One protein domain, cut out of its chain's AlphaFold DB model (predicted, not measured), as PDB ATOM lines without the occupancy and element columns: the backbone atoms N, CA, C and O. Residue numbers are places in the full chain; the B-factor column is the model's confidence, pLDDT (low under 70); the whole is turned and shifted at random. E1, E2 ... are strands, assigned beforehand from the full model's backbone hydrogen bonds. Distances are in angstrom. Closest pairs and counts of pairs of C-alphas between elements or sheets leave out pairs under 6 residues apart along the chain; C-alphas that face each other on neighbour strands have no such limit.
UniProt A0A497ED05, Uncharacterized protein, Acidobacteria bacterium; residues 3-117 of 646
ATOM      1  N   SER A   3     191.684 159.873 203.258       45.91
ATOM      2  CA  SER A   3     190.217 159.938 203.096       45.91
ATOM      3  C   SER A   3     189.533 160.755 204.197       45.91
ATOM      4  O   SER A   3     188.471 161.316 203.955       45.91
ATOM      5  N   ARG A   4     190.160 160.851 205.377       53.09
ATOM      6  CA  ARG A   4     189.688 161.633 206.529       53.09
ATOM      7  C   ARG A   4     190.219 163.071 206.541       53.09
ATOM      8  O   ARG A   4     189.706 163.881 207.292       53.09
ATOM      9  N   THR A   5     191.234 163.391 205.734       61.56
ATOM     10  CA  THR A   5     191.898 164.710 205.741       61.56
ATOM     11  C   THR A   5     191.624 165.545 204.491       61.56
ATOM     12  O   THR A   5     192.072 166.680 204.404       61.56
ATOM     13  N   HIS A   6     190.895 165.004 203.508       69.75
ATOM     14  CA  HIS A   6     190.633 165.646 202.210       69.75
ATOM     15  C   HIS A   6     191.885 165.999 201.389       69.75
ATOM     16  O   HIS A   6     191.783 166.750 200.418       69.75
ATOM     17  N   ALA A   7     193.044 165.431 201.731       75.19
ATOM     18  CA  ALA A   7     194.248 165.552 200.923       75.19
ATOM     19  C   ALA A   7     194.040 164.896 199.546       75.19
ATOM     20  O   ALA A   7     193.484 163.796 199.429       75.19
ATOM     21  N   GLN A   8     194.516 165.558 198.496       77.38
ATOM     22  CA  GLN A   8     194.575 164.999 197.154       77.38
ATOM     23  C   GLN A   8     195.772 164.052 197.079       77.38
ATOM     24  O   GLN A   8     196.916 164.460 197.236       77.38
ATOM     25  N   LYS A   9     195.496 162.761 196.884       79.12
ATOM     26  CA  LYS A   9     196.521 161.727 196.701       79.12
ATOM     27  C   LYS A   9     196.955 161.667 195.248       79.12
ATOM     28  O   LYS A   9     196.093 161.630 194.372       79.12
ATOM     29  N   VAL A  10     198.258 161.555 195.034       76.00
ATOM     30  CA  VAL A  10     198.881 161.409 193.721       76.00
ATOM     31  C   VAL A  10     199.708 160.133 193.726       76.00
ATOM     32  O   VAL A  10     200.483 159.896 194.653       76.00
ATOM     33  N   LYS A  11     199.529 159.299 192.701       81.75
ATOM     34  CA  LYS A  11     200.438 158.195 192.393       81.75
ATOM     35  C   LYS A  11     200.546 158.097 190.877       81.75
ATOM     36  O   LYS A  11     199.629 157.615 190.217       81.75
ATOM     37  N   LEU A  12     201.634 158.635 190.354       80.31
ATOM     38  CA  LEU A  12     201.885 158.814 188.938       80.31
ATOM     39  C   LEU A  12     203.126 158.031 188.535       80.31
ATOM     40  O   LEU A  12     204.121 158.039 189.255       80.31
ATOM     41  N   VAL A  13     203.058 157.392 187.372       81.44
ATOM     42  CA  VAL A  13     204.201 156.731 186.733       81.44
ATOM     43  C   VAL A  13     204.347 157.310 185.330       81.44
ATOM     44  O   VAL A  13     203.336 157.509 184.646       81.44
ATOM     45  N   LYS A  14     205.577 157.646 184.930       79.56
ATOM     46  CA  LYS A  14     205.889 158.096 183.568       79.56
ATOM     47  C   LYS A  14     205.532 156.971 182.599       79.56
ATOM     48  O   LYS A  14     205.718 155.795 182.891       79.56
ATOM     49  N   THR A  15     204.949 157.342 181.473       77.94
ATOM     50  CA  THR A  15     204.594 156.400 180.403       77.94
ATOM     51  C   THR A  15     205.662 156.427 179.318       77.94
ATOM     52  O   THR A  15     206.480 157.342 179.298       77.94
ATOM     53  N   ASP A  16     205.579 155.514 178.352       77.12
ATOM     54  CA  ASP A  16     206.472 155.482 177.181       77.12
ATOM     55  C   ASP A  16     206.434 156.773 176.334       77.12
ATOM     56  O   ASP A  16     207.279 156.977 175.468       77.12
ATOM     57  N   ASN A  17     205.449 157.654 176.557       74.19
ATOM     58  CA  ASN A  17     205.399 158.978 175.944       74.19
ATOM     59  C   ASN A  17     206.016 160.031 176.873       74.19
ATOM     60  O   ASN A  17     205.526 160.251 177.987       74.19
ATOM     61  N   ASP A  18     207.023 160.747 176.372       72.38
ATOM     62  CA  ASP A  18     207.726 161.791 177.117       72.38
ATOM     63  C   ASP A  18     206.786 162.851 177.709       72.38
ATOM     64  O   ASP A  18     205.884 163.381 177.053       72.38
ATOM     65  N   GLY A  19     207.001 163.159 178.991       69.50
ATOM     66  CA  GLY A  19     206.218 164.138 179.749       69.50
ATOM     67  C   GLY A  19     204.781 163.715 180.084       69.50
ATOM     68  O   GLY A  19     204.043 164.504 180.680       69.50
ATOM     69  N   LEU A  20     204.358 162.498 179.726       77.69
ATOM     70  CA  LEU A  20     203.029 161.970 180.027       77.69
ATOM     71  C   LEU A  20     203.082 161.034 181.242       77.69
ATOM     72  O   LEU A  20     203.855 160.077 181.273       77.69
ATOM     73  N   TYR A  21     202.211 161.285 182.218       81.50
ATOM     74  CA  TYR A  21     202.099 160.478 183.430       81.50
ATOM     75  C   TYR A  21     200.758 159.747 183.477       81.50
ATOM     76  O   TYR A  21     199.728 160.282 183.065       81.50
ATOM     77  N   PHE A  22     200.748 158.530 184.012       79.00
ATOM     78  CA  PHE A  22     199.534 157.757 184.255       79.00
ATOM     79  C   PHE A  22     199.152 157.797 185.736       79.00
ATOM     80  O   PHE A  22     199.950 157.428 186.596       79.00
ATOM     81  N   ASP A  23     197.930 158.240 186.037       81.25
ATOM     82  CA  ASP A  23     197.363 158.242 187.387       81.25
ATOM     83  C   ASP A  23     196.870 156.848 187.755       81.25
ATOM     84  O   ASP A  23     195.796 156.413 187.334       81.25
ATOM     85  N   LEU A  24     197.652 156.169 188.595       74.06
ATOM     86  CA  LEU A  24     197.359 154.820 189.067       74.06
ATOM     87  C   LEU A  24     196.079 154.737 189.907       74.06
ATOM     88  O   LEU A  24     195.554 153.644 190.088       74.06
ATOM     89  N   LYS A  25     195.575 155.855 190.444       74.50
ATOM     90  CA  LYS A  25     194.348 155.878 191.247       74.50
ATOM     91  C   LYS A  25     193.104 156.035 190.379       74.50
ATOM     92  O   LYS A  25     192.095 155.391 190.645       74.50
ATOM     93  N   ASN A  26     193.153 156.934 189.399       76.88
ATOM     94  CA  ASN A  26     191.997 157.256 188.557       76.88
ATOM     95  C   ASN A  26     192.017 156.535 187.200       76.88
ATOM     96  O   ASN A  26     191.090 156.717 186.414       76.88
ATOM     97  N   HIS A  27     193.059 155.745 186.926       79.12
ATOM     98  CA  HIS A  27     193.278 155.017 185.674       79.12
ATOM     99  C   HIS A  27     193.219 155.909 184.419       79.12
ATOM    100  O   HIS A  27     192.735 155.487 183.372       79.12
ATOM    101  N   ASN A  28     193.715 157.147 184.520       83.62
ATOM    102  CA  ASN A  28     193.677 158.147 183.451       83.62
ATOM    103  C   ASN A  28     195.056 158.786 183.239       83.62
ATOM    104  O   ASN A  28     195.841 158.924 184.176       83.62
ATOM    105  N   PHE A  29     195.339 159.244 182.017       78.25
ATOM    106  CA  PHE A  29     196.551 160.016 181.739       78.25
ATOM    107  C   PHE A  29     196.439 161.436 182.302       78.25
ATOM    108  O   PHE A  29     195.510 162.181 181.981       78.25
ATOM    109  N   VAL A  30     197.423 161.830 183.100       75.81
ATOM    110  CA  VAL A  30     197.576 163.176 183.644       75.81
ATOM    111  C   VAL A  30     198.745 163.847 182.933       75.81
ATOM    112  O   VAL A  30     199.891 163.421 183.028       75.81
ATOM    113  N   LYS A  31     198.452 164.930 182.208       66.12
ATOM    114  CA  LYS A  31     199.466 165.720 181.488       66.12
ATOM    115  C   LYS A  31     200.141 166.795 182.340       66.12
ATOM    116  O   LYS A  31     201.123 167.380 181.902       66.12
ATOM    117  N   LYS A  32     199.590 167.123 183.514       66.50
ATOM    118  CA  LYS A  32     200.071 168.233 184.343       66.50
ATOM    119  C   LYS A  32     200.283 167.763 185.776       66.50
ATOM    120  O   LYS A  32     199.316 167.553 186.504       66.50
ATOM    121  N   LEU A  33     201.548 167.606 186.159       63.53
ATOM    122  CA  LEU A  33     201.937 167.474 187.559       63.53
ATOM    123  C   LEU A  33     201.520 168.740 188.332       63.53
ATOM    124  O   LEU A  33     201.525 169.833 187.754       63.53
ATOM    125  N   PRO A  34     201.176 168.636 189.627       62.88
ATOM    126  CA  PRO A  34     201.096 169.807 190.489       62.88
ATOM    127  C   PRO A  34     202.459 170.503 190.470       62.88
ATOM    128  O   PRO A  34     203.483 169.864 190.714       62.88
ATOM    129  N   SER A  35     202.495 171.795 190.150       69.31
ATOM    130  CA  SER A  35     203.759 172.524 190.157       69.31
ATOM    131  C   SER A  35     204.200 172.714 191.607       69.31
ATOM    132  O   SER A  35     203.528 173.361 192.408       69.31
ATOM    133  N   ILE A  36     205.352 172.139 191.950       69.88
ATOM    134  CA  ILE A  36     206.025 172.346 193.241       69.88
ATOM    135  C   ILE A  36     206.492 173.801 193.424       69.88
ATOM    136  O   ILE A  36     206.812 174.221 194.529       69.88
ATOM    137  N   LEU A  37     206.496 174.596 192.351       68.62
ATOM    138  CA  LEU A  37     206.791 176.028 192.394       68.62
ATOM    139  C   LEU A  37     205.546 176.870 192.708       68.62
ATOM    140  O   LEU A  37     205.672 178.064 192.993       68.62
ATOM    141  N   ASP A  38     204.352 176.273 192.663       70.00
ATOM    142  CA  ASP A  38     203.113 177.008 192.870       70.00
ATOM    143  C   ASP A  38     202.976 177.438 194.331       70.00
ATOM    144  O   ASP A  38     203.144 176.668 195.281       70.00
ATOM    145  N   ARG A  39     202.619 178.711 194.493       76.00
ATOM    146  CA  ARG A  39     202.142 179.274 195.750       76.00
ATOM    147  C   ARG A  39     200.628 179.220 195.730       76.00
ATOM    148  O   ARG A  39     199.992 179.893 194.920       76.00
ATOM    149  N   ILE A  40     200.053 178.429 196.621       77.69
ATOM    150  CA  ILE A  40     198.608 178.281 196.730       77.69
ATOM    151  C   ILE A  40     198.130 179.315 197.745       77.69
ATOM    152  O   ILE A  40     198.437 179.208 198.932       77.69
ATOM    153  N   ALA A  41     197.412 180.338 197.283       74.94
ATOM    154  CA  ALA A  41     196.775 181.296 198.179       74.94
ATOM    155  C   ALA A  41     195.680 180.587 198.988       74.94
ATOM    156  O   ALA A  41     194.811 179.921 198.422       74.94
ATOM    157  N   THR A  42     195.720 180.728 200.308       78.75
ATOM    158  CA  THR A  42     194.758 180.120 201.232       78.75
ATOM    159  C   THR A  42     194.140 181.173 202.146       78.75
ATOM    160  O   THR A  42     194.509 182.348 202.102       78.75
ATOM    161  N   HIS A  43     193.177 180.778 202.983       72.94
ATOM    162  CA  HIS A  43     192.604 181.684 203.971       72.94
ATOM    163  C   HIS A  43     193.694 182.136 204.948       72.94
ATOM    164  O   HIS A  43     194.246 181.322 205.680       72.94
ATOM    165  N   GLY A  44     194.029 183.426 204.909       75.75
ATOM    166  CA  GLY A  44     195.020 184.009 205.804       75.75
ATOM    167  C   GLY A  44     196.467 183.609 205.519       75.75
ATOM    168  O   GLY A  44     197.291 183.848 206.375       75.75
ATOM    169  N   GLY A  45     196.838 183.046 204.365       85.44
ATOM    170  CA  GLY A  45     198.243 182.685 204.138       85.44
ATOM    171  C   GLY A  45     198.540 182.092 202.769       85.44
ATOM    172  O   GLY A  45     197.749 182.210 201.830       85.44
ATOM    173  N   ILE A  46     199.716 181.480 202.647       88.56
ATOM    174  CA  ILE A  46     200.181 180.821 201.426       88.56
ATOM    175  C   ILE A  46     200.693 179.429 201.776       88.56
ATOM    176  O   ILE A  46     201.569 179.292 202.626       88.56
ATOM    177  N   VAL A  47     200.226 178.409 201.061       88.12
ATOM    178  CA  VAL A  47     200.864 177.090 201.067       88.12
ATOM    179  C   VAL A  47     201.912 177.035 199.958       88.12
ATOM    180  O   VAL A  47     201.640 177.411 198.815       88.12
ATOM    181  N   ARG A  48     203.117 176.574 200.292       89.19
ATOM    182  CA  ARG A  48     204.237 176.391 199.358       89.19
ATOM    183  C   ARG A  48     204.943 175.067 199.600       89.19
ATOM    184  O   ARG A  48     204.852 174.519 200.692       89.19
ATOM    185  N   TRP A  49     205.688 174.590 198.614       88.12
ATOM    186  CA  TRP A  49     206.542 173.416 198.769       88.12
ATOM    187  C   TRP A  49     207.965 173.798 199.167       88.12
ATOM    188  O   TRP A  49     208.457 174.874 198.819       88.12
ATOM    189  N   ARG A  50     208.636 172.888 199.871       88.19
ATOM    190  CA  ARG A  50     210.074 172.943 200.141       88.19
ATOM    191  C   ARG A  50     210.667 171.549 199.973       88.19
ATOM    192  O   ARG A  50     210.028 170.570 200.352       88.19
ATOM    193  N   VAL A  51     211.878 171.478 199.426       85.44
ATOM    194  CA  VAL A  51     212.677 170.246 199.453       85.44
ATOM    195  C   VAL A  51     213.034 169.956 200.906       85.44
ATOM    196  O   VAL A  51     213.585 170.816 201.593       85.44
ATOM    197  N   ARG A  52     212.680 168.763 201.373       83.19
ATOM    198  CA  ARG A  52     213.013 168.261 202.705       83.19
ATOM    199  C   ARG A  52     214.296 167.440 202.669       83.19
ATOM    200  O   ARG A  52     215.138 167.597 203.541       83.19
ATOM    201  N   ARG A  53     214.422 166.568 201.670       83.69
ATOM    202  CA  ARG A  53     215.571 165.682 201.469       83.69
ATOM    203  C   ARG A  53     215.700 165.363 199.988       83.69
ATOM    204  O   ARG A  53     214.685 165.198 199.314       83.69
ATOM    205  N   SER A  54     216.932 165.207 199.530       84.31
ATOM    206  CA  SER A  54     217.242 164.537 198.272       84.31
ATOM    207  C   SER A  54     218.229 163.414 198.558       84.31
ATOM    208  O   SER A  54     219.111 163.570 199.399       84.31
ATOM    209  N   SER A  55     218.065 162.280 197.897       80.75
ATOM    210  CA  SER A  55     219.000 161.156 197.954       80.75
ATOM    211  C   SER A  55     219.124 160.527 196.576       80.75
ATOM    212  O   SER A  55     218.193 160.632 195.782       80.75
ATOM    213  N   THR A  56     220.236 159.855 196.314       85.81
ATOM    214  CA  THR A  56     220.458 159.093 195.081       85.81
ATOM    215  C   THR A  56     220.625 157.624 195.454       85.81
ATOM    216  O   THR A  56     221.307 157.326 196.435       85.81
ATOM    217  N   ASP A  57     219.955 156.727 194.739       72.50
ATOM    218  CA  ASP A  57     220.066 155.283 194.913       72.50
ATOM    219  C   ASP A  57     221.304 154.712 194.196       72.50
ATOM    220  O   ASP A  57     222.056 155.414 193.515       72.50
ATOM    221  N   SER A  58     221.532 153.413 194.368       64.88
ATOM    222  CA  SER A  58     222.700 152.708 193.836       64.88
ATOM    223  C   SER A  58     222.724 152.565 192.316       64.88
ATOM    224  O   SER A  58     223.792 152.338 191.751       64.88
ATOM    225  N   VAL A  59     221.582 152.718 191.642       76.06
ATOM    226  CA  VAL A  59     221.506 152.726 190.176       76.06
ATOM    227  C   VAL A  59     221.582 154.150 189.615       76.06
ATOM    228  O   VAL A  59     221.375 154.356 188.423       76.06
ATOM    229  N   GLY A  60     221.903 155.136 190.462       80.06
ATOM    230  CA  GLY A  60     221.991 156.553 190.113       80.06
ATOM    231  C   GLY A  60     220.643 157.276 190.118       80.06
ATOM    232  O   GLY A  60     220.599 158.471 189.836       80.06
ATOM    233  N   GLY A  61     219.551 156.588 190.450       87.00
ATOM    234  CA  GLY A  61     218.211 157.150 190.512       87.00
ATOM    235  C   GLY A  61     218.060 158.170 191.637       87.00
ATOM    236  O   GLY A  61     218.476 157.955 192.770       87.00
ATOM    237  N   GLY A  62     217.456 159.315 191.341       86.62
ATOM    238  CA  GLY A  62     217.204 160.369 192.317       86.62
ATOM    239  C   GLY A  62     215.883 160.177 193.063       86.62
ATOM    240  O   GLY A  62     214.856 159.815 192.494       86.62
ATOM    241  N   HIS A  63     215.872 160.508 194.348       86.56
ATOM    242  CA  HIS A  63     214.684 160.576 195.191       86.56
ATOM    243  C   HIS A  63     214.626 161.942 195.871       86.56
ATOM    244  O   HIS A  63     215.397 162.223 196.787       86.56
ATOM    245  N   THR A  64     213.709 162.807 195.435       87.38
ATOM    246  CA  THR A  64     213.514 164.134 196.041       87.38
ATOM    247  C   THR A  64     212.195 164.189 196.800       87.38
ATOM    248  O   THR A  64     211.118 164.021 196.226       87.38
ATOM    249  N   PHE A  65     212.285 164.458 198.099       88.06
ATOM    250  CA  PHE A  65     211.167 164.566 199.024       88.06
ATOM    251  C   PHE A  65     210.802 166.037 199.214       88.06
ATOM    252  O   PHE A  65     211.628 166.843 199.647       88.06
ATOM    253  N   PHE A  66     209.552 166.385 198.934       88.06
ATOM    254  CA  PHE A  66     208.986 167.711 199.140       88.06
ATOM    255  C   PHE A  66     207.926 167.670 200.235       88.06
ATOM    256  O   PHE A  66     207.118 166.746 200.279       88.06
ATOM    257  N   SER A  67     207.861 168.718 201.050       90.56
ATOM    258  CA  SER A  67     206.792 168.910 202.037       90.56
ATOM    259  C   SER A  67     206.108 170.258 201.825       90.56
ATOM    260  O   SER A  67     206.743 171.232 201.407       90.56
ATOM    261  N   GLN A  68     204.803 170.322 202.094       90.00
ATOM    262  CA  GLN A  68     204.047 171.569 202.100       90.00
ATOM    263  C   GLN A  68     204.273 172.321 203.411       90.00
ATOM    264  O   GLN A  68     204.273 171.738 204.491       90.00
ATOM    265  N   PHE A  69     204.422 173.635 203.303       91.00
ATOM    266  CA  PHE A  69     204.525 174.567 204.417       91.00
ATOM    267  C   PHE A  69     203.469 175.652 204.258       91.00
ATOM    268  O   PHE A  69     203.276 176.179 203.160       91.00
ATOM    269  N   TYR A  70     202.817 176.016 205.357       90.00
ATOM    270  CA  TYR A  70     201.912 177.151 205.433       90.00
ATOM    271  C   TYR A  70     202.643 178.378 205.968       90.00
ATOM    272  O   TYR A  70     203.156 178.388 207.084       90.00
ATOM    273  N   VAL A  71     202.653 179.441 205.175       88.81
ATOM    274  CA  VAL A  71     203.210 180.736 205.542       88.81
ATOM    275  C   VAL A  71     202.051 181.671 205.890       88.81
ATOM    276  O   VAL A  71     201.305 182.057 204.983       88.81
ATOM    277  N   PRO A  72     201.878 182.046 207.167       84.12
ATOM    278  CA  PRO A  72     200.881 183.036 207.557       84.12
ATOM    279  C   PRO A  72     201.230 184.437 207.008       84.12
ATOM    280  O   PRO A  72     202.357 184.674 206.557       84.12
ATOM    281  N   PRO A  73     200.301 185.407 207.046       81.19
ATOM    282  CA  PRO A  73     200.578 186.780 206.673       81.19
ATOM    283  C   PRO A  73     201.513 187.425 207.704       81.19
ATOM    284  O   PRO A  73     201.582 187.042 208.876       81.19
ATOM    285  N   LYS A  74     202.227 188.467 207.280       77.94
ATOM    286  CA  LYS A  74     203.092 189.229 208.184       77.94
ATOM    287  C   LYS A  74     202.266 189.816 209.341       77.94
ATOM    288  O   LYS A  74     201.276 190.496 209.091       77.94
ATOM    289  N   GLY A  75     202.708 189.591 210.581       72.94
ATOM    290  CA  GLY A  75     202.078 190.137 211.795       72.94
ATOM    291  C   GLY A  75     200.983 189.270 212.431       72.94
ATOM    292  O   GLY A  75     200.294 189.743 213.322       72.94
ATOM    293  N   TRP A  76     200.816 188.023 211.988       72.50
ATOM    294  CA  TRP A  76     199.733 187.124 212.419       72.50
ATOM    295  C   TRP A  76     200.076 186.207 213.612       72.50
ATOM    296  O   TRP A  76     199.267 185.375 214.000       72.50
ATOM    297  N   SER A  77     201.269 186.315 214.201       64.62
ATOM    298  CA  SER A  77     201.713 185.382 215.249       64.62
ATOM    299  C   SER A  77     201.118 185.707 216.622       64.62
ATOM    300  O   SER A  77     201.459 186.737 217.199       64.62
ATOM    301  N   ASN A  78     200.330 184.779 217.175       67.94
ATOM    302  CA  ASN A  78     200.031 184.703 218.614       67.94
ATOM    303  C   ASN A  78     201.097 183.895 219.391       67.94
ATOM    304  O   ASN A  78     200.960 183.700 220.598       67.94
ATOM    305  N   PHE A  79     202.140 183.404 218.708       70.56
ATOM    306  CA  PHE A  79     203.221 182.613 219.298       70.56
ATOM    307  C   PHE A  79     204.406 183.515 219.700       70.56
ATOM    308  O   PHE A  79     204.779 184.387 218.900       70.56
ATOM    309  N   PRO A  80     205.009 183.309 220.889       60.38
ATOM    310  CA  PRO A  80     206.143 184.094 221.390       60.38
ATOM    311  C   PRO A  80     207.363 184.043 220.467       60.38
ATOM    312  O   PRO A  80     208.015 185.062 220.252       60.38
ATOM    313  N   ASP A  81     207.607 182.878 219.862       65.06
ATOM    314  CA  ASP A  81     208.808 182.593 219.063       65.06
ATOM    315  C   ASP A  81     208.688 183.085 217.609       65.06
ATOM    316  O   ASP A  81     209.604 182.957 216.796       65.06
ATOM    317  N   GLY A  82     207.546 183.691 217.267       71.00
ATOM    318  CA  GLY A  82     207.256 184.180 215.927       71.00
ATOM    319  C   GLY A  82     206.950 183.067 214.919       71.00
ATOM    320  O   GLY A  82     206.616 181.932 215.256       71.00
ATOM    321  N   VAL A  83     206.997 183.425 213.635       74.31
ATOM    322  CA  VAL A  83     206.752 182.492 212.527       74.31
ATOM    323  C   VAL A  83     208.102 181.942 212.055       74.31
ATOM    324  O   VAL A  83     208.947 182.757 211.673       74.31
ATOM    325  N   PRO A  84     208.303 180.610 212.008       77.19
ATOM    326  CA  PRO A  84     209.546 180.008 211.535       77.19
ATOM    327  C   PRO A  84     209.941 180.495 210.140       77.19
ATOM    328  O   PRO A  84     209.079 180.733 209.281       77.19
ATOM    329  N   GLU A  85     211.248 180.579 209.879       72.19
ATOM    330  CA  GLU A  85     211.788 180.912 208.560       72.19
ATOM    331  C   GLU A  85     211.434 179.810 207.547       72.19
ATOM    332  O   GLU A  85     212.129 178.809 207.366       72.19
ATOM    333  N   GLY A  86     210.272 179.940 206.909       77.50
ATOM    334  CA  GLY A  86     209.698 178.778 206.233       77.50
ATOM    335  C   GLY A  86     208.183 178.759 206.197       77.50
ATOM    336  O   GLY A  86     207.624 178.376 205.166       77.50
ATOM    337  N   GLY A  87     207.549 179.248 207.261       88.44
ATOM    338  CA  GLY A  87     206.190 178.865 207.618       88.44
ATOM    339  C   GLY A  87     206.169 177.565 208.429       88.44
ATOM    340  O   GLY A  87     207.210 176.972 208.702       88.44
ATOM    341  N   TYR A  88     204.973 177.119 208.793       89.56
ATOM    342  CA  TYR A  88     204.744 175.905 209.571       89.56
ATOM    343  C   TYR A  88     204.613 174.681 208.649       89.56
ATOM    344  O   TYR A  88     203.911 174.779 207.633       89.56
ATOM    345  N   PRO A  89     205.246 173.534 208.961       89.88
ATOM    346  CA  PRO A  89     205.056 172.292 208.211       89.88
ATOM    347  C   PRO A  89     203.581 171.878 208.177       89.88
ATOM    348  O   PRO A  89     202.887 171.986 209.184       89.88
ATOM    349  N   LEU A  90     203.096 171.388 207.037       88.12
ATOM    350  CA  LEU A  90     201.722 170.916 206.866       88.12
ATOM    351  C   LEU A  90     201.690 169.378 206.864       88.12
ATOM    352  O   LEU A  90     202.055 168.736 205.875       88.12
ATOM    353  N   ILE A  91     201.234 168.775 207.962       85.31
ATOM    354  CA  ILE A  91     201.232 167.321 208.154       85.31
ATOM    355  C   ILE A  91     200.356 166.637 207.099       85.31
ATOM    356  O   ILE A  91     199.169 166.932 206.942       85.31
ATOM    357  N   GLY A  92     200.945 165.663 206.400       78.50
ATOM    358  CA  GLY A  92     200.286 164.888 205.346       78.50
ATOM    359  C   GLY A  92     200.322 165.537 203.958       78.50
ATOM    360  O   GLY A  92     199.747 164.968 203.030       78.50
ATOM    361  N   GLY A  93     200.974 166.697 203.818       85.31
ATOM    362  CA  GLY A  93     201.295 167.323 202.539       85.31
ATOM    363  C   GLY A  93     202.732 167.005 202.134       85.31
ATOM    364  O   GLY A  93     203.631 167.788 202.422       85.31
ATOM    365  N   GLU A  94     202.959 165.867 201.482       88.56
ATOM    366  CA  GLU A  94     204.284 165.409 201.055       88.56
ATOM    367  C   GLU A  94     204.248 164.818 199.643       88.56
ATOM    368  O   GLU A  94     203.302 164.115 199.277       88.56
ATOM    369  N   PHE A  95     205.303 165.060 198.867       85.25
ATOM    370  CA  PHE A  95     205.563 164.388 197.597       85.25
ATOM    371  C   PHE A  95     206.946 163.762 197.576       85.25
ATOM    372  O   PHE A  95     207.899 164.316 198.113       85.25
ATOM    373  N   VAL A  96     207.053 162.645 196.870       88.00
ATOM    374  CA  VAL A  96     208.310 161.996 196.523       88.00
ATOM    375  C   VAL A  96     208.389 161.918 195.010       88.00
ATOM    376  O   VAL A  96     207.471 161.411 194.360       88.00
ATOM    377  N   PHE A  97     209.472 162.456 194.465       87.94
ATOM    378  CA  PHE A  97     209.816 162.393 193.054       87.94
ATOM    379  C   PHE A  97     210.939 161.380 192.891       87.94
ATOM    380  O   PHE A  97     211.971 161.506 193.545       87.94
ATOM    381  N   HIS A  98     210.717 160.396 192.029       88.00
ATOM    382  CA  HIS A  98     211.682 159.376 191.656       88.00
ATOM    383  C   HIS A  98     212.159 159.670 190.235       88.00
ATOM    384  O   HIS A  98     211.335 159.743 189.318       88.00
ATOM    385  N   SER A  99     213.461 159.863 190.069       87.12
ATOM    386  CA  SER A  99     214.124 160.049 188.783       87.12
ATOM    387  C   SER A  99     215.130 158.939 188.524       87.12
ATOM    388  O   SER A  99     215.608 158.316 189.465       87.12
ATOM    389  N   ASP A 100     215.438 158.673 187.263       86.88
ATOM    390  CA  ASP A 100     216.516 157.761 186.882       86.88
ATOM    391  C   ASP A 100     217.898 158.433 186.997       86.88
ATOM    392  O   ASP A 100     218.018 159.568 187.476       86.88
ATOM    393  N   SER A 101     218.940 157.715 186.567       87.00
ATOM    394  CA  SER A 101     220.335 158.172 186.562       87.00
ATOM    395  C   SER A 101     220.614 159.371 185.661       87.00
ATOM    396  O   SER A 101     221.628 160.042 185.833       87.00
ATOM    397  N   GLU A 102     219.735 159.650 184.700       87.56
ATOM    398  CA  GLU A 102     219.834 160.812 183.815       87.56
ATOM    399  C   GLU A 102     219.074 162.023 184.386       87.56
ATOM    400  O   GLU A 102     219.144 163.125 183.839       87.56
ATOM    401  N   GLY A 103     218.388 161.847 185.524       82.75
ATOM    402  CA  GLY A 103     217.573 162.870 186.174       82.75
ATOM    403  C   GLY A 103     216.141 162.947 185.638       82.75
ATOM    404  O   GLY A 103     215.385 163.835 186.042       82.75
ATOM    405  N   GLU A 104     215.730 162.015 184.777       85.69
ATOM    406  CA  GLU A 104     214.382 161.969 184.221       85.69
ATOM    407  C   GLU A 104     213.400 161.379 185.238       85.69
ATOM    408  O   GLU A 104     213.564 160.267 185.738       85.69
ATOM    409  N   ILE A 105     212.340 162.125 185.564       84.06
ATOM    410  CA  ILE A 105     211.345 161.709 186.564       84.06
ATOM    411  C   ILE A 105     210.496 160.561 186.003       84.06
ATOM    412  O   ILE A 105     209.690 160.778 185.101       84.06
ATOM    413  N   TYR A 106     210.593 159.365 186.584       84.19
ATOM    414  CA  TYR A 106     209.762 158.215 186.210       84.19
ATOM    415  C   TYR A 106     208.591 157.966 187.170       84.19
ATOM    416  O   TYR A 106     207.640 157.265 186.819       84.19
ATOM    417  N   GLY A 107     208.614 158.546 188.374       85.94
ATOM    418  CA  GLY A 107     207.579 158.313 189.379       85.94
ATOM    419  C   GLY A 107     207.334 159.512 190.282       85.94
ATOM    420  O   GLY A 107     208.266 160.181 190.715       85.94
ATOM    421  N   VAL A 108     206.068 159.769 190.613       84.88
ATOM    422  CA  VAL A 108     205.686 160.757 191.632       84.88
ATOM    423  C   VAL A 108     204.623 160.156 192.535       84.88
ATOM    424  O   VAL A 108     203.594 159.668 192.062       84.88
ATOM    425  N   SER A 109     204.830 160.203 193.846       85.12
ATOM    426  CA  SER A 109     203.840 159.714 194.803       85.12
ATOM    427  C   SER A 109     203.707 160.624 196.015       85.12
ATOM    428  O   SER A 109     204.649 161.313 196.393       85.12
ATOM    429  N   GLY A 110     202.518 160.662 196.614       85.75
ATOM    430  CA  GLY A 110     202.288 161.380 197.864       85.75
ATOM    431  C   GLY A 110     200.879 161.943 198.002       85.75
ATOM    432  O   GLY A 110     199.913 161.437 197.418       85.75
ATOM    433  N   ALA A 111     200.748 162.987 198.811       84.38
ATOM    434  CA  ALA A 111     199.495 163.677 199.057       84.38
ATOM    435  C   ALA A 111     199.727 165.170 199.279       84.38
ATOM    436  O   ALA A 111     200.764 165.584 199.778       84.38
ATOM    437  N   TYR A 112     198.748 165.988 198.915       85.31
ATOM    438  CA  TYR A 112     198.839 167.433 199.070       85.31
ATOM    439  C   TYR A 112     197.480 168.055 199.344       85.31
ATOM    440  O   TYR A 112     196.426 167.484 199.053       85.31
ATOM    441  N   PHE A 113     197.508 169.263 199.878       84.56
ATOM    442  CA  PHE A 113     196.340 170.085 200.106       84.56
ATOM    443  C   PHE A 113     196.314 171.225 199.095       84.56
ATOM    444  O   PHE A 113     197.316 171.903 198.860       84.56
ATOM    445  N   THR A 114     195.149 171.428 198.485       79.12
ATOM    446  CA  THR A 114     194.913 172.500 197.508       79.12
ATOM    447  C   THR A 114     194.339 173.763 198.131       79.12
ATOM    448  O   THR A 114     194.217 174.768 197.444       79.12
ATOM    449  N   GLN A 115     193.916 173.706 199.394       77.44
ATOM    450  CA  GLN A 115     193.359 174.845 200.113       77.44
ATOM    451  C   GLN A 115     193.394 174.610 201.624       77.44
ATOM    452  O   GLN A 115     193.192 173.488 202.088       77.44
ATOM    453  N   ILE A 116     193.569 175.702 202.366       83.50
ATOM    454  CA  ILE A 116     193.279 175.819 203.799       83.50
ATOM    455  C   ILE A 116     192.147 176.843 203.887       83.50
ATOM    456  O   ILE A 116     192.339 178.015 203.557       83.50
ATOM    457  N   SER A 117     190.940 176.378 204.202       82.69
ATOM    458  CA  SER A 117     189.725 177.203 204.238       82.69
ATOM    459  C   SER A 117     189.552 177.898 205.586       82.69
ATOM    460  O   SER A 117     189.001 178.993 205.638       82.69
TER     461      SER A 117
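This is residues 3 to 117 of the 646 residues of an uncharacterized protein of Acidobacteria bacterium (UniProt A0A497ED05). One twisted antiparallel sheet of eight strands curls like part of a barrel, open between its edge strands E3 and E4, with residues 31 to 39 crossing from one edge to the other. The long strands E5, E6 and E7 run beside E8 and E1, the short hairpin E2 and E3 extends one edge and short E4 the other, and residues 77 to 82 of the long E6 to E7 loop stick out at one end. The printed part has 115 residues, with no named helix and eight strands, E1 to E8 along the chain; the sheet's order is E3, E2, E1, E8, E7, E6, E5, E4, and the class is all strand. It is only just compact, close to loose, with a radius of gyration of the C-alphas of 16.1 A, and elongated, spanning 51 by 31 by 23 A.

E5, residues 45 to 56, is 33.6 A long, from C-alpha 45 at (198.243, 182.685, 204.138) to C-alpha 56 at (220.458, 159.093, 195.081). E6, residues 62 to 71, measures 28.0 A, and E7, residues 88 to 99, 27.8 A. E8, residues 105 to 112, measures 18.6 A and ends at C-alpha 112 (198.839, 167.433, 199.070). E1, residues 8 to 14, measures 19.0 A and begins at C-alpha 8 (194.575, 164.999, 197.154). E2, residues 21 to 23, E3, residues 28 to 30, and E4, residues 40 to 42, are three residues each.

E4 to E8 form a meander, each strand the antiparallel neighbour of the one before, and E1 to E3 form another. E6 and E5 are a hairpin at 160 degrees, with N 50 and O 67 2.9 A apart, within hydrogen-bond range. E7 and E6 stand at 158 degrees, with N 66 and O 95 at 2.8 A; E7 bends by 81 degrees at residue 91. E8 and E7 stand at 164 degrees, with N 96 and O 109 at 2.8 A. E1 of the one meander and E8 of the other are antiparallel neighbours at 176 degrees, with N 10 and O 110 at 2.9 A. E2 and E1 have N 22 and O 13 at 2.9 A, E3 and E2 have N 30 and O 21 at 2.8 A, and E5 and E4 have N 47 and O 40 at 2.9 A. The edge strands E3 and E4 are apart.

The two C-alphas farthest apart, those of Asp 16 and Pro 80, are 52.7 A apart. The printed part has no cut. The link E6 to E7, residues 72 to 87, is long. Mean pLDDT of the printed part is 79.3; 17 residues are under 70, among them residues 3 to 6 and 31 to 37.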